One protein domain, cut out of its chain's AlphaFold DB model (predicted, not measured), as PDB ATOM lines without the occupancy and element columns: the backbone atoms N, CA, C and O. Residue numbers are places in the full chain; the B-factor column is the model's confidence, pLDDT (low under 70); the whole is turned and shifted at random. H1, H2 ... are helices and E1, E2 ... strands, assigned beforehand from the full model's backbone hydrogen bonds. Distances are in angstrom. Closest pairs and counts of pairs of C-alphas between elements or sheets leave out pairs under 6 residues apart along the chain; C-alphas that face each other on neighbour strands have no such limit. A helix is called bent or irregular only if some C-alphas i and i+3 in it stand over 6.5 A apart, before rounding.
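AT A GLANCE: This is residues 130 to 193 and 292 to 375 of the 495 residues of an uncharacterized protein of Penicillium decumbens (UniProt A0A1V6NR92). A strongly twisted sheet of five parallel strands stands between helices, with H1 and H2 packed on one face and the long H4 on the other. H5 packs beside H4 away from the sheet, with short H6 beyond it, while H3 sits at the E3 edge. The 148 printed residues hold six named helices and five named strands, in the order E1 H1 E2 H2 H3 E3 E4 H4 E5 H5 H6; the sheet's order is E3 E2 E4 E1 E5. The class is mixed, helices and strands, and the whole is compact, with a radius of gyration of the C-alphas of 15.4 A and spans of 47 by 36 by 27 A.

IN THESE COORDINATES: E1, residues 130 to 134, begins at C-alpha 130 (9.549, 123.199, 31.192). H1 is 148 to 154, E2 158 to 162, H2 164 to 175 (16.5 A), H3 181 to 186 and E3 187 to 191. After the cut come E4, 299 to 303, and H4, 311 to 327, 24.4 A long from C-alpha 311 (24.810, 107.719, 28.026). E5 is 334 to 339 (16.3 A), H5 350 to 362 (18.6 A), and H6, 370 to 373, ends at C-alpha 373 (1.770, 104.888, 29.215). H2 is irregular, C-alphas 165 and 168 being 8.3 A apart; H3 is only just so, 182 and 185 being 6.53 A apart.

HOW THE PARTS SIT: Within hydrogen-bond range are N 131 and O 335 (E1, E5; 2.9 A), N 300 and O 130 (E4, E1; 2.8 A), N 301 and O 159 (E4, E2; 2.7 A), and N 188 and O 158 (E3, E2; 2.9 A). E1, H1, E2 and E4, H4, E5 are split strand-helix-strand units, each with another strand between its two parallel strands; E2, H2 H3, E3 is an unsplit one, its strands being neighbours. The three crossovers are right-handed. Three layers result from H1 and H2 on one face and H4 on the other. H2 runs along E3, at 2 degrees on the local plane and a height over the sheet of 7.6 A; H4 runs along E1, at 3 degrees on the local plane and a height of 9.9 A. H1 has a height of 8.0 A. H3 only grazes the sheet with residues 183 to 186, and touches H1, C-alphas 183 and 154 being closest at 4.7 A. H4, with residues 312 to 319 alone, touches H5 at a shallow tilt of 25 degrees, the same way; C-alphas 319 and 355 are closest, 5.4 A. H5, with residues 356 to 360 alone, only just touches H6, with 3 pairs of C-alphas within 8 A; C-alphas 360 and 370 are closest, 6.8 A. In H4 every O i to N i+4 pair is within hydrogen-bond range; H2 has 6 of 8, H5 8 of 9, H1 0 of 3 but 4 of 4 O i to N i+3 pairs, H3 0 of 2 but 2 of 3, and H6 is too short for such a pair.

THE WHOLE: The C-alphas farthest apart, of Gly 181 and Ile 366, are 46.8 A apart. Residues 194 to 291 are not printed, and C-alphas 193 and 292 stand 9.1 A apart across the cut. Of the links printed whole, E1 to H1, 13 residues, is the long one. The mean pLDDT of the printed part is 84.6; residues 139 to 143, 347 and 363 to 368 are under 70.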
ATOM      1  N   GLY A 130       9.088 124.270  32.072       90.56
ATOM      2  CA  GLY A 130       9.549 123.199  31.192       90.56
ATOM      3  C   GLY A 130      10.968 122.743  31.491       90.56
ATOM      4  O   GLY A 130      11.843 123.575  31.736       90.56
ATOM      5  N   LEU A 131      11.190 121.434  31.421       93.69
ATOM      6  CA  LEU A 131      12.497 120.793  31.468       93.69
ATOM      7  C   LEU A 131      12.659 119.879  30.248       93.69
ATOM      8  O   LEU A 131      11.814 119.025  30.005       93.69
ATOM      9  N   VAL A 132      13.731 120.067  29.482       95.44
ATOM     10  CA  VAL A 132      14.110 119.205  28.354       95.44
ATOM     11  C   VAL A 132      15.440 118.555  28.668       95.44
ATOM     12  O   VAL A 132      16.387 119.251  29.028       95.44
ATOM     13  N   PHE A 133      15.526 117.245  28.497       95.69
ATOM     14  CA  PHE A 133      16.794 116.526  28.462       95.69
ATOM     15  C   PHE A 133      17.206 116.308  27.021       95.69
ATOM     16  O   PHE A 133      16.383 115.875  26.223       95.69
ATOM     17  N   HIS A 134      18.456 116.619  26.700       94.38
ATOM     18  CA  HIS A 134      19.015 116.433  25.371       94.38
ATOM     19  C   HIS A 134      20.404 115.811  25.478       94.38
ATOM     20  O   HIS A 134      21.260 116.287  26.224       94.38
ATOM     21  N   TYR A 135      20.623 114.738  24.731       92.19
ATOM     22  CA  TYR A 135      21.909 114.065  24.666       92.19
ATOM     23  C   TYR A 135      22.187 113.639  23.231       92.19
ATOM     24  O   TYR A 135      21.366 112.962  22.614       92.19
ATOM     25  N   ASP A 136      23.369 113.987  22.740       88.75
ATOM     26  CA  ASP A 136      23.897 113.518  21.469       88.75
ATOM     27  C   ASP A 136      25.269 112.856  21.645       88.75
ATOM     28  O   ASP A 136      26.062 113.228  22.516       88.75
ATOM     29  N   GLU A 137      25.556 111.866  20.798       79.75
ATOM     30  CA  GLU A 137      26.858 111.209  20.785       79.75
ATOM     31  C   GLU A 137      27.911 112.184  20.249       79.75
ATOM     32  O   GLU A 137      27.882 112.629  19.097       79.75
ATOM     33  N   PHE A 138      28.874 112.529  21.102       74.50
ATOM     34  CA  PHE A 138      29.943 113.433  20.717       74.50
ATOM     35  C   PHE A 138      30.858 112.773  19.677       74.50
ATOM     36  O   PHE A 138      31.589 111.832  19.980       74.50
ATOM     37  N   SER A 139      30.854 113.308  18.456       69.88
ATOM     38  CA  SER A 139      31.781 112.906  17.389       69.88
ATOM     39  C   SER A 139      32.942 113.893  17.238       69.88
ATOM     40  O   SER A 139      34.103 113.491  17.216       69.88
ATOM     41  N   ALA A 140      32.650 115.193  17.175       69.44
ATOM     42  CA  ALA A 140      33.639 116.265  17.164       69.44
ATOM     43  C   ALA A 140      33.016 117.595  17.617       69.44
ATOM     44  O   ALA A 140      31.814 117.818  17.496       69.44
ATOM     45  N   PHE A 141      33.850 118.544  18.053       66.50
ATOM     46  CA  PHE A 141      33.388 119.892  18.420       66.50
ATOM     47  C   PHE A 141      32.766 120.666  17.247       66.50
ATOM     48  O   PHE A 141      31.967 121.570  17.466       66.50
ATOM     49  N   SER A 142      33.125 120.325  16.006       61.44
ATOM     50  CA  SER A 142      32.568 120.927  14.789       61.44
ATOM     51  C   SER A 142      31.228 120.326  14.358       61.44
ATOM     52  O   SER A 142      30.531 120.947  13.562       61.44
ATOM     53  N   SER A 143      30.891 119.127  14.841       66.44
ATOM     54  CA  SER A 143      29.659 118.396  14.512       66.44
ATOM     55  C   SER A 143      28.679 118.306  15.681       66.44
ATOM     56  O   SER A 143      27.590 117.771  15.500       66.44
ATOM     57  N   ALA A 144      29.044 118.824  16.857       71.06
ATOM     58  CA  ALA A 144      28.168 118.872  18.018       71.06
ATOM     59  C   ALA A 144      26.886 119.648  17.684       71.06
ATOM     60  O   ALA A 144      26.924 120.839  17.354       71.06
ATOM     61  N   GLN A 145      25.756 118.948  17.744       78.38
ATOM     62  CA  GLN A 145      24.444 119.525  17.500       78.38
ATOM     63  C   GLN A 145      23.913 120.144  18.791       78.38
ATOM     64  O   GLN A 145      24.115 119.626  19.884       78.38
ATOM     65  N   ALA A 146      23.269 121.299  18.659       87.81
ATOM     66  CA  ALA A 146      22.538 121.910  19.756       87.81
ATOM     67  C   ALA A 146      21.104 121.384  19.775       87.81
ATOM     68  O   ALA A 146      20.517 121.143  18.719       87.81
ATOM     69  N   CYS A 147      20.505 121.336  20.960       91.06
ATOM     70  CA  CYS A 147      19.094 121.015  21.106       91.06
ATOM     71  C   CYS A 147      18.224 122.035  20.351       91.06
ATOM     72  O   CYS A 147      18.256 123.239  20.639       91.06
ATOM     73  N   GLU A 148      17.389 121.557  19.418       88.00
ATOM     74  CA  GLU A 148      16.518 122.417  18.599       88.00
ATOM     75  C   GLU A 148      15.534 123.229  19.458       88.00
ATOM     76  O   GLU A 148      15.122 124.335  19.086       88.00
ATOM     77  N   ALA A 149      15.189 122.721  20.648       88.88
ATOM     78  CA  ALA A 149      14.317 123.403  21.597       88.88
ATOM     79  C   ALA A 149      14.873 124.772  22.037       88.88
ATOM     80  O   ALA A 149      14.104 125.636  22.463       88.88
ATOM     81  N   ALA A 150      16.175 125.036  21.870       90.56
ATOM     82  CA  ALA A 150      16.757 126.348  22.148       90.56
ATOM     83  C   ALA A 150      16.188 127.470  21.265       90.56
ATOM     84  O   ALA A 150      16.112 128.624  21.700       90.56
ATOM     85  N   TYR A 151      15.699 127.158  20.062       88.25
ATOM     86  CA  TYR A 151      15.057 128.147  19.192       88.25
ATOM     87  C   TYR A 151      13.670 128.603  19.681       88.25
ATOM     88  O   TYR A 151      13.116 129.583  19.160       88.25
ATOM     89  N   LEU A 152      13.120 127.967  20.723       86.88
ATOM     90  CA  LEU A 152      11.945 128.468  21.444       86.88
ATOM     91  C   LEU A 152      12.236 129.786  22.188       86.88
ATOM     92  O   LEU A 152      11.299 130.502  22.548       86.88
ATOM     93  N   SER A 153      13.515 130.177  22.303       87.56
ATOM     94  CA  SER A 153      13.960 131.496  22.789       87.56
ATOM     95  C   SER A 153      13.349 132.688  22.037       87.56
ATOM     96  O   SER A 153      13.324 133.815  22.543       87.56
ATOM     97  N   SER A 154      12.806 132.446  20.839       81.69
ATOM     98  CA  SER A 154      11.979 133.403  20.089       81.69
ATOM     99  C   SER A 154      10.827 133.967  20.921       81.69
ATOM    100  O   SER A 154      10.590 135.176  20.886       81.69
ATOM    101  N   ASN A 155      10.170 133.113  21.708       80.69
ATOM    102  CA  ASN A 155       8.927 133.432  22.407       80.69
ATOM    103  C   ASN A 155       9.053 133.354  23.932       80.69
ATOM    104  O   ASN A 155       8.378 134.106  24.633       80.69
ATOM    105  N   ILE A 156       9.918 132.479  24.455       86.62
ATOM    106  CA  ILE A 156      10.050 132.228  25.899       86.62
ATOM    107  C   ILE A 156      11.505 132.354  26.360       86.62
ATOM    108  O   ILE A 156      12.411 132.129  25.567       86.62
ATOM    109  N   PRO A 157      11.786 132.702  27.625       91.69
ATOM    110  CA  PRO A 157      13.135 132.579  28.166       91.69
ATOM    111  C   PRO A 157      13.590 131.114  28.173       91.69
ATOM    112  O   PRO A 157      12.893 130.255  28.719       91.69
ATOM    113  N   VAL A 158      14.768 130.852  27.604       93.25
ATOM    114  CA  VAL A 158      15.389 129.525  27.566       93.25
ATOM    115  C   VAL A 158      16.715 129.558  28.316       93.25
ATOM    116  O   VAL A 158      17.597 130.365  28.016       93.25
ATOM    117  N   ARG A 159      16.873 128.651  29.278       95.19
ATOM    118  CA  ARG A 159      18.140 128.381  29.956       95.19
ATOM    119  C   ARG A 159      18.675 127.040  29.486       95.19
ATOM    120  O   ARG A 159      17.946 126.063  29.540       95.19
ATOM    121  N   VAL A 160      19.940 126.983  29.095       95.69
ATOM    122  CA  VAL A 160      20.642 125.738  28.784       95.69
ATOM    123  C   VAL A 160      21.676 125.485  29.871       95.69
ATOM    124  O   VAL A 160      22.559 126.312  30.091       95.69
ATOM    125  N   LEU A 161      21.541 124.360  30.561       95.62
ATOM    126  CA  LEU A 161      22.513 123.832  31.501       95.62
ATOM    127  C   LEU A 161      23.348 122.781  30.782       95.62
ATOM    128  O   LEU A 161      22.797 121.827  30.242       95.62
ATOM    129  N   VAL A 162      24.663 122.964  30.770       94.25
ATOM    130  CA  VAL A 162      25.594 122.076  30.057       94.25
ATOM    131  C   VAL A 162      26.617 121.480  31.008       94.25
ATOM    132  O   VAL A 162      26.906 122.071  32.050       94.25
ATOM    133  N   SER A 163      27.202 120.335  30.655       91.12
ATOM    134  CA  SER A 163      28.280 119.743  31.458       91.12
ATOM    135  C   SER A 163      29.400 120.769  31.737       91.12
ATOM    136  O   SER A 163      29.887 121.398  30.787       91.12
ATOM    137  N   PRO A 164      29.857 120.935  32.999       89.88
ATOM    138  CA  PRO A 164      30.937 121.865  33.337       89.88
ATOM    139  C   PRO A 164      32.220 121.623  32.533       89.88
ATOM    140  O   PRO A 164      32.916 122.574  32.180       89.88
ATOM    141  N   THR A 165      32.509 120.366  32.184       85.94
ATOM    142  CA  THR A 165      33.707 119.976  31.423       85.94
ATOM    143  C   THR A 165      33.654 120.376  29.947       85.94
ATOM    144  O   THR A 165      34.697 120.446  29.303       85.94
ATOM    145  N   ASN A 166      32.464 120.680  29.412       86.94
ATOM    146  CA  ASN A 166      32.247 121.064  28.012       86.94
ATOM    147  C   ASN A 166      31.616 122.467  27.865       86.94
ATOM    148  O   ASN A 166      31.124 122.833  26.794       86.94
ATOM    149  N   PHE A 167      31.613 123.267  28.937       90.69
ATOM    150  CA  PHE A 167      30.847 124.514  29.009       90.69
ATOM    151  C   PHE A 167      31.206 125.518  27.910       90.69
ATOM    152  O   PHE A 167      30.318 125.997  27.208       90.69
ATOM    153  N   GLU A 168      32.490 125.833  27.728       90.50
ATOM    154  CA  GLU A 168      32.911 126.859  26.764       90.50
ATOM    155  C   GLU A 168      32.597 126.463  25.315       90.50
ATOM    156  O   GLU A 168      32.171 127.301  24.517       90.50
ATOM    157  N   ALA A 169      32.749 125.184  24.963       89.69
ATOM    158  CA  ALA A 169      32.412 124.704  23.627       89.69
ATOM    159  C   ALA A 169      30.900 124.795  23.374       89.69
ATOM    160  O   ALA A 169      30.482 125.411  22.392       89.69
ATOM    161  N   MET A 170      30.077 124.282  24.294       90.81
ATOM    162  CA  MET A 170      28.618 124.331  24.150       90.81
ATOM    163  C   MET A 170      28.088 125.765  24.173       90.81
ATOM    164  O   MET A 170      27.244 126.131  23.358       90.81
ATOM    165  N   LYS A 171      28.635 126.631  25.031       92.44
ATOM    166  CA  LYS A 171      28.307 128.060  25.046       92.44
ATOM    167  C   LYS A 171      28.581 128.709  23.695       92.44
ATOM    168  O   LYS A 171      27.747 129.471  23.207       92.44
ATOM    169  N   ASN A 172      29.713 128.402  23.066       90.81
ATOM    170  CA  ASN A 172      30.030 128.905  21.731       90.81
ATOM    171  C   ASN A 172      29.050 128.402  20.661       90.81
ATOM    172  O   ASN A 172      28.693 129.176  19.777       90.81
ATOM    173  N   ILE A 173      28.592 127.152  20.746       90.12
ATOM    174  CA  ILE A 173      27.601 126.587  19.818       90.12
ATOM    175  C   ILE A 173      26.251 127.300  19.984       90.12
ATOM    176  O   ILE A 173      25.733 127.876  19.028       90.12
ATOM    177  N   TYR A 174      25.721 127.347  21.208       91.56
ATOM    178  CA  TYR A 174      24.416 127.947  21.504       91.56
ATOM    179  C   TYR A 174      24.365 129.457  21.227       91.56
ATOM    180  O   TYR A 174      23.360 129.970  20.737       91.56
ATOM    181  N   THR A 175      25.448 130.192  21.497       89.19
ATOM    182  CA  THR A 175      25.511 131.643  21.220       89.19
ATOM    183  C   THR A 175      25.617 131.971  19.733       89.19
ATOM    184  O   THR A 175      25.229 133.065  19.324       89.19
ATOM    185  N   LYS A 176      26.112 131.036  18.913       87.94
ATOM    186  CA  LYS A 176      26.265 131.191  17.458       87.94
ATOM    187  C   LYS A 176      25.148 130.515  16.662       87.94
ATOM    188  O   LYS A 176      25.294 130.343  15.451       87.94
ATOM    189  N   LEU A 177      24.037 130.149  17.309       87.31
ATOM    190  CA  LEU A 177      22.911 129.524  16.621       87.31
ATOM    191  C   LEU A 177      22.382 130.421  15.486       87.31
ATOM    192  O   LEU A 177      22.038 131.587  15.718       87.31
ATOM    193  N   PRO A 178      22.313 129.908  14.244       84.94
ATOM    194  CA  PRO A 178      21.840 130.684  13.107       84.94
ATOM    195  C   PRO A 178      20.351 131.014  13.252       84.94
ATOM    196  O   PRO A 178      19.551 130.176  13.634       84.94
ATOM    197  N   GLY A 179      19.951 132.240  12.912       81.62
ATOM    198  CA  GLY A 179      18.540 132.649  12.966       81.62
ATOM    199  C   GLY A 179      18.046 133.105  14.344       81.62
ATOM    200  O   GLY A 179      16.901 133.517  14.464       81.62
ATOM    201  N   LEU A 180      18.896 133.128  15.378       81.50
ATOM    202  CA  LEU A 180      18.479 133.570  16.714       81.50
ATOM    203  C   LEU A 180      18.098 135.066  16.754       81.50
ATOM    204  O   LEU A 180      17.143 135.451  17.424       81.50
ATOM    205  N   GLY A 181      18.808 135.928  16.017       82.69
ATOM    206  CA  GLY A 181      18.481 137.355  15.896       82.69
ATOM    207  C   GLY A 181      18.223 138.037  17.251       82.69
ATOM    208  O   GLY A 181      19.038 137.958  18.167       82.69
ATOM    209  N   LYS A 182      17.052 138.675  17.406       78.56
ATOM    210  CA  LYS A 182      16.630 139.331  18.665       78.56
ATOM    211  C   LYS A 182      16.350 138.346  19.813       78.56
ATOM    212  O   LYS A 182      16.331 138.761  20.969       78.56
ATOM    213  N   ALA A 183      16.137 137.061  19.518       82.25
ATOM    214  CA  ALA A 183      15.888 136.021  20.516       82.25
ATOM    215  C   ALA A 183      17.136 135.663  21.336       82.25
ATOM    216  O   ALA A 183      17.006 135.117  22.429       82.25
ATOM    217  N   ALA A 184      18.334 136.036  20.865       84.25
ATOM    218  CA  ALA A 184      19.594 135.763  21.551       84.25
ATOM    219  C   ALA A 184      19.626 136.282  22.996       84.25
ATOM    220  O   ALA A 184      20.162 135.619  23.876       84.25
ATOM    221  N   GLY A 185      18.976 137.419  23.277       86.81
ATOM    222  CA  GLY A 185      18.888 137.969  24.635       86.81
ATOM    223  C   GLY A 185      18.031 137.149  25.610       86.81
ATOM    224  O   GLY A 185      18.057 137.416  26.809       86.81
ATOM    225  N   ARG A 186      17.259 136.169  25.120       89.62
ATOM    226  CA  ARG A 186      16.422 135.268  25.931       89.62
ATOM    227  C   ARG A 186      17.030 133.878  26.116       89.62
ATOM    228  O   ARG A 186      16.436 133.083  26.840       89.62
ATOM    229  N   LEU A 187      18.169 133.594  25.484       93.25
ATOM    230  CA  LEU A 187      18.903 132.340  25.613       93.25
ATOM    231  C   LEU A 187      20.095 132.538  26.554       93.25
ATOM    232  O   LEU A 187      20.975 133.356  26.292       93.25
ATOM    233  N   THR A 188      20.146 131.781  27.646       93.75
ATOM    234  CA  THR A 188      21.271 131.811  28.593       93.75
ATOM    235  C   THR A 188      21.894 130.435  28.714       93.75
ATOM    236  O   THR A 188      21.171 129.477  28.967       93.75
ATOM    237  N   VAL A 189      23.217 130.343  28.587       94.00
ATOM    238  CA  VAL A 189      23.968 129.093  28.775       94.00
ATOM    239  C   VAL A 189      24.747 129.180  30.079       94.00
ATOM    240  O   VAL A 189      25.530 130.112  30.272       94.00
ATOM    241  N   GLU A 190      24.530 128.218  30.967       93.50
ATOM    242  CA  GLU A 190      25.138 128.139  32.295       93.50
ATOM    243  C   GLU A 190      25.702 126.719  32.514       93.50
ATOM    244  O   GLU A 190      25.174 125.753  31.957       93.50
ATOM    245  N   PRO A 191      26.788 126.552  33.284       92.50
ATOM    246  CA  PRO A 191      27.262 125.223  33.658       92.50
ATOM    247  C   PRO A 191      26.263 124.538  34.604       92.50
ATOM    248  O   PRO A 191      25.676 125.173  35.484       92.50
ATOM    249  N   LEU A 192      26.088 123.230  34.438       92.44
ATOM    250  CA  LEU A 192      25.270 122.395  35.308       92.44
ATOM    251  C   LEU A 192      26.006 122.157  36.630       92.44
ATOM    252  O   LEU A 192      26.821 121.244  36.742       92.44
ATOM    253  N   TYR A 193      25.692 122.969  37.637       91.44
ATOM    254  CA  TYR A 193      26.147 122.743  39.005       91.44
ATOM    255  C   TYR A 193      25.010 122.271  39.898       91.44
ATOM    256  O   TYR A 193      23.950 122.896  39.939       91.44
ATOM    257  N   TRP A 292      18.481 125.877  39.615       85.69
ATOM    258  CA  TRP A 292      17.398 124.941  39.929       85.69
ATOM    259  C   TRP A 292      16.079 125.613  40.308       85.69
ATOM    260  O   TRP A 292      15.140 124.950  40.732       85.69
ATOM    261  N   LYS A 293      15.968 126.936  40.129       86.19
ATOM    262  CA  LYS A 293      14.673 127.612  40.205       86.19
ATOM    263  C   LYS A 293      13.951 127.542  38.860       86.19
ATOM    264  O   LYS A 293      14.352 128.197  37.893       86.19
ATOM    265  N   PHE A 294      12.859 126.785  38.832       87.19
ATOM    266  CA  PHE A 294      12.049 126.524  37.643       87.19
ATOM    267  C   PHE A 294      10.797 127.411  37.623       87.19
ATOM    268  O   PHE A 294       9.712 126.998  38.042       87.19
ATOM    269  N   ASP A 295      10.965 128.652  37.158       84.69
ATOM    270  CA  ASP A 295       9.871 129.624  37.078       84.69
ATOM    271  C   ASP A 295       8.885 129.297  35.937       84.69
ATOM    272  O   ASP A 295       9.256 128.784  34.881       84.69
ATOM    273  N   LYS A 296       7.620 129.680  36.131       84.94
ATOM    274  CA  LYS A 296       6.543 129.554  35.136       84.94
ATOM    275  C   LYS A 296       6.885 130.275  33.824       84.94
ATOM    276  O   LYS A 296       7.342 131.417  33.848       84.94
ATOM    277  N   GLY A 297       6.596 129.641  32.687       83.62
ATOM    278  CA  GLY A 297       6.795 130.215  31.349       83.62
ATOM    279  C   GLY A 297       8.253 130.277  30.901       83.62
ATOM    280  O   GLY A 297       8.576 131.051  30.002       83.62
ATOM    281  N   LYS A 298       9.131 129.503  31.547       88.50
ATOM    282  CA  LYS A 298      10.532 129.336  31.160       88.50
ATOM    283  C   LYS A 298      10.801 127.884  30.798       88.50
ATOM    284  O   LYS A 298      10.194 126.973  31.364       88.50
ATOM    285  N   LEU A 299      11.744 127.700  29.886       92.38
ATOM    286  CA  LEU A 299      12.253 126.396  29.493       92.38
ATOM    287  C   LEU A 299      13.692 126.243  29.978       92.38
ATOM    288  O   LEU A 299      14.544 127.071  29.657       92.38
ATOM    289  N   THR A 300      13.961 125.176  30.719       95.25
ATOM    290  CA  THR A 300      15.315 124.735  31.047       95.25
ATOM    291  C   THR A 300      15.652 123.529  30.179       95.25
ATOM    292  O   THR A 300      14.916 122.551  30.168       95.25
ATOM    293  N   ILE A 301      16.756 123.587  29.450       96.25
ATOM    294  CA  ILE A 301      17.324 122.478  28.683       96.25
ATOM    295  C   ILE A 301      18.543 121.998  29.461       96.25
ATOM    296  O   ILE A 301      19.383 122.816  29.827       96.25
ATOM    297  N   ILE A 302      18.642 120.705  29.734       96.50
ATOM    298  CA  ILE A 302      19.857 120.078  30.246       96.50
ATOM    299  C   ILE A 302      20.460 119.302  29.089       96.50
ATOM    300  O   ILE A 302      19.902 118.298  28.653       96.50
ATOM    301  N   ASP A 303      21.572 119.823  28.588       95.12
ATOM    302  CA  ASP A 303      22.299 119.270  27.461       95.12
ATOM    303  C   ASP A 303      23.610 118.665  27.963       95.12
ATOM    304  O   ASP A 303      24.557 119.368  28.333       95.12
ATOM    305  N   LEU A 304      23.629 117.336  28.026       93.69
ATOM    306  CA  LEU A 304      24.780 116.567  28.493       93.69
ATOM    307  C   LEU A 304      25.654 116.061  27.343       93.69
ATOM    308  O   LEU A 304      26.525 115.224  27.568       93.69
ATOM    309  N   SER A 305      25.467 116.593  26.134       90.56
ATOM    310  CA  SER A 305      26.281 116.241  24.974       90.56
ATOM    311  C   SER A 305      27.726 116.692  25.186       90.56
ATOM    312  O   SER A 305      28.036 117.874  25.389       90.56
ATOM    313  N   GLY A 306      28.655 115.741  25.152       87.25
ATOM    314  CA  GLY A 306      30.065 116.047  25.324       87.25
ATOM    315  C   GLY A 306      30.964 114.817  25.369       87.25
ATOM    316  O   GLY A 306      30.486 113.695  25.496       87.25
ATOM    317  N   PRO A 307      32.288 115.023  25.296       84.69
ATOM    318  CA  PRO A 307      33.257 113.929  25.217       84.69
ATOM    319  C   PRO A 307      33.438 113.147  26.528       84.69
ATOM    320  O   PRO A 307      34.057 112.089  26.519       84.69
ATOM    321  N   PHE A 308      32.953 113.677  27.654       83.81
ATOM    322  CA  PHE A 308      33.235 113.147  28.995       83.81
ATOM    323  C   PHE A 308      32.007 112.605  29.728       83.81
ATOM    324  O   PHE A 308      32.146 112.143  30.855       83.81
ATOM    325  N   VAL A 309      30.816 112.704  29.134       88.19
ATOM    326  CA  VAL A 309      29.575 112.207  29.736       88.19
ATOM    327  C   VAL A 309      29.038 111.123  28.819       88.19
ATOM    328  O   VAL A 309      28.634 111.417  27.699       88.19
ATOM    329  N   GLY A 310      29.086 109.869  29.272       88.69
ATOM    330  CA  GLY A 310      28.487 108.758  28.539       88.69
ATOM    331  C   GLY A 310      26.962 108.719  28.688       88.69
ATOM    332  O   GLY A 310      26.400 109.424  29.532       88.69
ATOM    333  N   PRO A 311      26.266 107.849  27.934       89.00
ATOM    334  CA  PRO A 311      24.810 107.719  28.026       89.00
ATOM    335  C   PRO A 311      24.343 107.255  29.416       89.00
ATOM    336  O   PRO A 311      23.317 107.724  29.909       89.00
ATOM    337  N   ASP A 312      25.113 106.391  30.085       88.81
ATOM    338  CA  ASP A 312      24.802 105.916  31.439       88.81
ATOM    339  C   ASP A 312      24.977 107.030  32.485       88.81
ATOM    340  O   ASP A 312      24.113 107.218  33.345       88.81
ATOM    341  N   ASP A 313      26.051 107.820  32.370       89.00
ATOM    342  CA  ASP A 313      26.284 108.988  33.226       89.00
ATOM    343  C   ASP A 313      25.185 110.037  33.022       89.00
ATOM    344  O   ASP A 313      24.666 110.600  33.990       89.00
ATOM    345  N   ALA A 314      24.774 110.261  31.767       91.94
ATOM    346  CA  ALA A 314      23.664 111.140  31.434       91.94
ATOM    347  C   ALA A 314      22.355 110.656  32.076       91.94
ATOM    348  O   ALA A 314      21.656 111.459  32.689       91.94
ATOM    349  N   CYS A 315      22.048 109.353  32.033       92.12
ATOM    350  CA  CYS A 315      20.855 108.800  32.685       92.12
ATOM    351  C   CYS A 315      20.868 108.991  34.209       92.12
ATOM    352  O   CYS A 315      19.851 109.377  34.801       92.12
ATOM    353  N   ALA A 316      22.021 108.773  34.850       90.44
ATOM    354  CA  ALA A 316      22.192 108.998  36.283       90.44
ATOM    355  C   ALA A 316      21.995 110.482  36.645       90.44
ATOM    356  O   ALA A 316      21.255 110.807  37.579       90.44
ATOM    357  N   LEU A 317      22.590 111.393  35.871       92.75
ATOM    358  CA  LEU A 317      22.424 112.836  36.045       92.75
ATOM    359  C   LEU A 317      20.979 113.276  35.791       92.75
ATOM    360  O   LEU A 317      20.435 114.032  36.592       92.75
ATOM    361  N   TYR A 318      20.314 112.773  34.752       94.12
ATOM    362  CA  TYR A 318      18.906 113.067  34.476       94.12
ATOM    363  C   TYR A 318      17.986 112.619  35.606       94.12
ATOM    364  O   TYR A 318      17.109 113.382  36.003       94.12
ATOM    365  N   THR A 319      18.235 111.457  36.209       92.19
ATOM    366  CA  THR A 319      17.496 110.995  37.397       92.19
ATOM    367  C   THR A 319      17.601 111.992  38.559       92.19
ATOM    368  O   THR A 319      16.605 112.338  39.206       92.19
ATOM    369  N   ILE A 320      18.804 112.526  38.795       91.69
ATOM    370  CA  ILE A 320      19.039 113.576  39.796       91.69
ATOM    371  C   ILE A 320      18.298 114.861  39.408       91.69
ATOM    372  O   ILE A 320      17.629 115.468  40.245       91.69
ATOM    373  N   CYS A 321      18.366 115.255  38.136       93.38
ATOM    374  CA  CYS A 321      17.699 116.448  37.626       93.38
ATOM    375  C   CYS A 321      16.173 116.366  37.777       93.38
ATOM    376  O   CYS A 321      15.560 117.361  38.158       93.38
ATOM    377  N   ILE A 322      15.564 115.198  37.535       91.62
ATOM    378  CA  ILE A 322      14.130 114.958  37.770       91.62
ATOM    379  C   ILE A 322      13.803 115.146  39.250       91.62
ATOM    380  O   ILE A 322      12.868 115.872  39.582       91.62
ATOM    381  N   SER A 323      14.597 114.548  40.143       89.38
ATOM    382  CA  SER A 323      14.390 114.665  41.592       89.38
ATOM    383  C   SER A 323      14.408 116.130  42.049       89.38
ATOM    384  O   SER A 323      13.531 116.566  42.795       89.38
ATOM    385  N   LEU A 324      15.357 116.923  41.540       90.06
ATOM    386  CA  LEU A 324      15.449 118.361  41.815       90.06
ATOM    387  C   LEU A 324      14.292 119.155  41.185       90.06
ATOM    388  O   LEU A 324      13.759 120.074  41.802       90.06
ATOM    389  N   PHE A 325      13.865 118.793  39.974       90.06
ATOM    390  CA  PHE A 325      12.762 119.447  39.265       90.06
ATOM    391  C   PHE A 325      11.403 119.236  39.944       90.06
ATOM    392  O   PHE A 325      10.560 120.143  39.967       90.06
ATOM    393  N   LEU A 326      11.188 118.051  40.517       87.56
ATOM    394  CA  LEU A 326       9.931 117.672  41.155       87.56
ATOM    395  C   LEU A 326       9.810 118.127  42.615       87.56
ATOM    396  O   LEU A 326       8.683 118.189  43.110       87.56
ATOM    397  N   LYS A 327      10.913 118.509  43.278       83.25
ATOM    398  CA  LYS A 327      10.931 118.975  44.680       83.25
ATOM    399  C   LYS A 327       9.874 120.055  44.959       83.25
ATOM    400  O   LYS A 327       9.046 119.903  45.853       83.25
ATOM    401  N   ASP A 328       9.816 121.080  44.109       76.94
ATOM    402  CA  ASP A 328       8.893 122.217  44.259       76.94
ATOM    403  C   ASP A 328       7.708 122.160  43.273       76.94
ATOM    404  O   ASP A 328       7.230 123.183  42.776       76.94
ATOM    405  N   ARG A 329       7.215 120.955  42.940       77.38
ATOM    406  CA  ARG A 329       6.120 120.763  41.958       77.38
ATOM    407  C   ARG A 329       4.782 121.410  42.343       77.38
ATOM    408  O   ARG A 329       3.887 121.516  41.512       77.38
ATOM    409  N   HIS A 330       4.633 121.847  43.592       77.19
ATOM    410  CA  HIS A 330       3.444 122.547  44.074       77.19
ATOM    411  C   HIS A 330       3.401 124.027  43.641       77.19
ATOM    412  O   HIS A 330       2.322 124.615  43.585       77.19
ATOM    413  N   GLU A 331       4.540 124.641  43.295       74.69
ATOM    414  CA  GLU A 331       4.612 126.066  42.931       74.69
ATOM    415  C   GLU A 331       4.103 126.351  41.507       74.69
ATOM    416  O   GLU A 331       3.512 127.403  41.215       74.69
ATOM    417  N   ALA A 332       4.348 125.413  40.593       72.75
ATOM    418  CA  ALA A 332       4.027 125.507  39.179       72.75
ATOM    419  C   ALA A 332       3.777 124.117  38.603       72.75
ATOM    420  O   ALA A 332       4.467 123.171  38.968       72.75
ATOM    421  N   GLY A 333       2.851 124.010  37.647       78.50
ATOM    422  CA  GLY A 333       2.777 122.795  36.843       78.50
ATOM    423  C   GLY A 333       4.070 122.619  36.034       78.50
ATOM    424  O   GLY A 333       4.717 123.599  35.644       78.50
ATOM    425  N   ARG A 334       4.464 121.365  35.839       83.50
ATOM    426  CA  ARG A 334       5.769 120.953  35.319       83.50
ATOM    427  C   ARG A 334       5.552 120.154  34.036       83.50
ATOM    428  O   ARG A 334       4.634 119.345  33.988       83.50
ATOM    429  N   ILE A 335       6.395 120.372  33.032       85.44
ATOM    430  CA  ILE A 335       6.492 119.494  31.863       85.44
ATOM    431  C   ILE A 335       7.931 119.018  31.716       85.44
ATOM    432  O   ILE A 335       8.865 119.818  31.798       85.44
ATOM    433  N   LEU A 336       8.086 117.715  31.513       89.44
ATOM    434  CA  LEU A 336       9.354 117.064  31.233       89.44
ATOM    435  C   LEU A 336       9.309 116.501  29.814       89.44
ATOM    436  O   LEU A 336       8.355 115.816  29.454       89.44
ATOM    437  N   ALA A 337      10.338 116.786  29.028       90.81
ATOM    438  CA  ALA A 337      10.509 116.243  27.690       90.81
ATOM    439  C   ALA A 337      11.895 115.617  27.539       90.81
ATOM    440  O   ALA A 337      12.888 116.116  28.069       90.81
ATOM    441  N   LEU A 338      11.938 114.512  26.802       91.56
ATOM    442  CA  LEU A 338      13.144 113.750  26.517       91.56
ATOM    443  C   LEU A 338      13.411 113.858  25.020       91.56
ATOM    444  O   LEU A 338      12.710 113.251  24.215       91.56
ATOM    445  N   ASP A 339      14.390 114.674  24.659       89.88
ATOM    446  CA  ASP A 339      14.835 114.854  23.286       89.88
ATOM    447  C   ASP A 339      15.926 113.832  22.961       89.88
ATOM    448  O   ASP A 339      16.759 113.523  23.811       89.88
ATOM    449  N   GLU A 340      15.912 113.276  21.749       88.38
ATOM    450  CA  GLU A 340      16.847 112.218  21.337       88.38
ATOM    451  C   GLU A 340      16.897 111.009  22.303       88.38
ATOM    452  O   GLU A 340      17.921 110.344  22.458       88.38
ATOM    453  N   ALA A 341      15.764 110.677  22.940       88.25
ATOM    454  CA  ALA A 341      15.667 109.656  23.992       88.25
ATOM    455  C   ALA A 341      16.272 108.290  23.618       88.25
ATOM    456  O   ALA A 341      16.845 107.606  24.464       88.25
ATOM    457  N   HIS A 342      16.215 107.910  22.339       84.38
ATOM    458  CA  HIS A 342      16.790 106.665  21.826       84.38
ATOM    459  C   HIS A 342      18.327 106.585  21.939       84.38
ATOM    460  O   HIS A 342      18.879 105.485  21.881       84.38
ATOM    461  N   LYS A 343      19.022 107.720  22.108       86.69
ATOM    462  CA  LYS A 343      20.484 107.776  22.267       86.69
ATOM    463  C   LYS A 343      20.943 107.427  23.683       86.69
ATOM    464  O   LYS A 343      22.062 106.949  23.847       86.69
ATOM    465  N   PHE A 344      20.091 107.612  24.697       87.56
ATOM    466  CA  PHE A 344      20.455 107.357  26.098       87.56
ATOM    467  C   PHE A 344      19.558 106.339  26.821       87.56
ATOM    468  O   PHE A 344      20.057 105.615  27.676       87.56
ATOM    469  N   LEU A 345      18.281 106.182  26.455       85.81
ATOM    470  CA  LEU A 345      17.386 105.163  27.028       85.81
ATOM    471  C   LEU A 345      17.602 103.784  26.391       85.81
ATOM    472  O   LEU A 345      16.722 103.221  25.738       85.81
ATOM    473  N   ARG A 346      18.794 103.216  26.573       80.31
ATOM    474  CA  ARG A 346      19.093 101.844  26.147       80.31
ATOM    475  C   ARG A 346      18.760 100.871  27.276       80.31
ATOM    476  O   ARG A 346      19.406 100.904  28.315       80.31
ATOM    477  N   ALA A 347      17.826  99.944  27.045       65.69
ATOM    478  CA  ALA A 347      17.349  98.955  28.032       65.69
ATOM    479  C   ALA A 347      18.417  97.962  28.560       65.69
ATOM    480  O   ALA A 347      18.099  97.006  29.261       65.69
ATOM    481  N   THR A 348      19.685  98.157  28.207       71.69
ATOM    482  CA  THR A 348      20.815  97.322  28.616       71.69
ATOM    483  C   THR A 348      21.522  97.829  29.871       71.69
ATOM    484  O   THR A 348      22.212  97.036  30.511       71.69
ATOM    485  N   SER A 349      21.399  99.114  30.226       80.06
ATOM    486  CA  SER A 349      22.089  99.677  31.395       80.06
ATOM    487  C   SER A 349      21.165  99.865  32.596       80.06
ATOM    488  O   SER A 349      19.983 100.185  32.468       80.06
ATOM    489  N   ALA A 350      21.715  99.659  33.795       83.06
ATOM    490  CA  ALA A 350      20.977  99.822  35.047       83.06
ATOM    491  C   ALA A 350      20.551 101.282  35.265       83.06
ATOM    492  O   ALA A 350      19.512 101.550  35.857       83.06
ATOM    493  N   GLU A 351      21.357 102.218  34.772       85.25
ATOM    494  CA  GLU A 351      21.128 103.652  34.851       85.25
ATOM    495  C   GLU A 351      19.951 104.090  33.958       85.25
ATOM    496  O   GLU A 351      19.103 104.863  34.407       85.25
ATOM    497  N   ALA A 352      19.830 103.548  32.740       85.12
ATOM    498  CA  ALA A 352      18.683 103.802  31.865       85.12
ATOM    499  C   ALA A 352      17.385 103.174  32.401       85.12
ATOM    500  O   ALA A 352      16.322 103.795  32.327       85.12
ATOM    501  N   VAL A 353      17.469 101.971  32.988       84.44
ATOM    502  CA  VAL A 353      16.331 101.345  33.684       84.44
ATOM    503  C   VAL A 353      15.907 102.200  34.877       84.44
ATOM    504  O   VAL A 353      14.738 102.541  34.977       84.44
ATOM    505  N   GLY A 354      16.847 102.654  35.712       85.00
ATOM    506  CA  GLY A 354      16.537 103.520  36.853       85.00
ATOM    507  C   GLY A 354      15.923 104.868  36.456       85.00
ATOM    508  O   GLY A 354      15.016 105.358  37.133       85.00
ATOM    509  N   LEU A 355      16.363 105.459  35.337       87.19
ATOM    510  CA  LEU A 355      15.728 106.652  34.775       87.19
ATOM    511  C   LEU A 355      14.300 106.346  34.304       87.19
ATOM    512  O   LEU A 355      13.389 107.120  34.590       87.19
ATOM    513  N   THR A 356      14.100 105.213  33.628       85.81
ATOM    514  CA  THR A 356      12.773 104.764  33.185       85.81
ATOM    515  C   THR A 356      11.855 104.532  34.379       85.81
ATOM    516  O   THR A 356      10.772 105.095  34.403       85.81
ATOM    517  N   ASP A 357      12.305 103.835  35.420       84.69
ATOM    518  CA  ASP A 357      11.545 103.623  36.657       84.69
ATOM    519  C   ASP A 357      11.191 104.948  37.341       84.69
ATOM    520  O   ASP A 357      10.080 105.123  37.836       84.69
ATOM    521  N   THR A 358      12.115 105.914  37.336       85.56
ATOM    522  CA  THR A 358      11.849 107.260  37.859       85.56
ATOM    523  C   THR A 358      10.755 107.949  37.044       85.56
ATOM    524  O   THR A 358       9.855 108.538  37.634       85.56
ATOM    525  N   LEU A 359      10.784 107.848  35.712       85.12
ATOM    526  CA  LEU A 359       9.736 108.382  34.836       85.12
ATOM    527  C   LEU A 359       8.396 107.666  35.040       85.12
ATOM    528  O   LEU A 359       7.375 108.332  35.146       85.12
ATOM    529  N   LEU A 360       8.399 106.338  35.157       81.19
ATOM    530  CA  LEU A 360       7.201 105.544  35.429       81.19
ATOM    531  C   LEU A 360       6.618 105.893  36.801       81.19
ATOM    532  O   LEU A 360       5.415 106.015  36.926       81.19
ATOM    533  N   SER A 361       7.445 106.141  37.822       77.50
ATOM    534  CA  SER A 361       6.970 106.520  39.166       77.50
ATOM    535  C   SER A 361       6.222 107.857  39.210       77.50
ATOM    536  O   SER A 361       5.513 108.137  40.177       77.50
ATOM    537  N   ILE A 362       6.389 108.687  38.176       73.75
ATOM    538  CA  ILE A 362       5.665 109.947  38.026       73.75
ATOM    539  C   ILE A 362       4.203 109.666  37.645       73.75
ATOM    540  O   ILE A 362       3.346 110.454  38.021       73.75
ATOM    541  N   GLU A 363       3.897 108.548  36.981       61.22
ATOM    542  CA  GLU A 363       2.532 108.144  36.636       61.22
ATOM    543  C   GLU A 363       2.104 106.892  37.421       61.22
ATOM    544  O   GLU A 363       2.730 105.838  37.320       61.22
ATOM    545  N   PRO A 364       1.013 106.941  38.207       50.66
ATOM    546  CA  PRO A 364       0.557 105.805  39.002       50.66
ATOM    547  C   PRO A 364      -0.129 104.759  38.106       50.66
ATOM    548  O   PRO A 364      -1.346 104.586  38.127       50.66
ATOM    549  N   THR A 365       0.655 104.061  37.291       55.28
ATOM    550  CA  THR A 365       0.186 103.076  36.310       55.28
ATOM    551  C   THR A 365       0.909 101.744  36.464       55.28
ATOM    552  O   THR A 365       2.054 101.678  36.896       55.28
ATOM    553  N   ILE A 366       0.206 100.658  36.133       42.62
ATOM    554  CA  ILE A 366       0.656  99.270  36.341       42.62
ATOM    555  C   ILE A 366       1.599  98.797  35.213       42.62
ATOM    556  O   ILE A 366       2.257  97.768  35.359       42.62
ATOM    557  N   SER A 367       1.677  99.518  34.085       51.06
ATOM    558  CA  SER A 367       2.475  99.066  32.940       51.06
ATOM    559  C   SER A 367       3.978  99.297  33.151       51.06
ATOM    560  O   SER A 367       4.377 100.408  33.498       51.06
ATOM    561  N   PRO A 368       4.831  98.285  32.898       57.56
ATOM    562  CA  PRO A 368       6.281  98.408  33.023       57.56
ATOM    563  C   PRO A 368       6.954  99.091  31.818       57.56
ATOM    564  O   PRO A 368       8.157  99.337  31.868       57.56
ATOM    565  N   ASN A 369       6.229  99.377  30.726       70.62
ATOM    566  CA  ASN A 369       6.810  99.979  29.522       70.62
ATOM    567  C   ASN A 369       6.395 101.441  29.368       70.62
ATOM    568  O   ASN A 369       5.207 101.755  29.341       70.62
ATOM    569  N   LEU A 370       7.374 102.316  29.120       73.81
ATOM    570  CA  LEU A 370       7.138 103.747  28.909       73.81
ATOM    571  C   LEU A 370       6.173 104.033  27.744       73.81
ATOM    572  O   LEU A 370       5.351 104.937  27.840       73.81
ATOM    573  N   LEU A 371       6.249 103.256  26.655       77.06
ATOM    574  CA  LEU A 371       5.391 103.445  25.477       77.06
ATOM    575  C   LEU A 371       3.921 103.101  25.741       77.06
ATOM    576  O   LEU A 371       3.045 103.708  25.131       77.06
ATOM    577  N   ASP A 372       3.646 102.174  26.660       74.94
ATOM    578  CA  ASP A 372       2.275 101.776  27.003       74.94
ATOM    579  C   ASP A 372       1.561 102.845  27.845       74.94
ATOM    580  O   ASP A 372       0.338 102.821  27.969       74.94
ATOM    581  N   LEU A 373       2.317 103.780  28.432       74.62
ATOM    582  CA  LEU A 373       1.770 104.888  29.215       74.62
ATOM    583  C   LEU A 373       1.342 106.078  28.355       74.62
ATOM    584  O   LEU A 373       0.604 106.945  28.814       74.62
ATOM    585  N   CYS A 374       1.775 106.144  27.096       78.69
ATOM    586  CA  CYS A 374       1.460 107.275  26.235       78.69
ATOM    587  C   CYS A 374      -0.044 107.316  25.892       78.69
ATOM    588  O   CYS A 374      -0.532 106.535  25.078       78.69
ATOM    589  N   ASN A 375      -0.784 108.290  26.440       78.88
ATOM    590  CA  ASN A 375      -2.187 108.541  26.061       78.88
ATOM    591  C   ASN A 375      -2.345 109.070  24.625       78.88
ATOM    592  O   ASN A 375      -3.419 108.966  24.026       78.88
TER     593      ASN A 375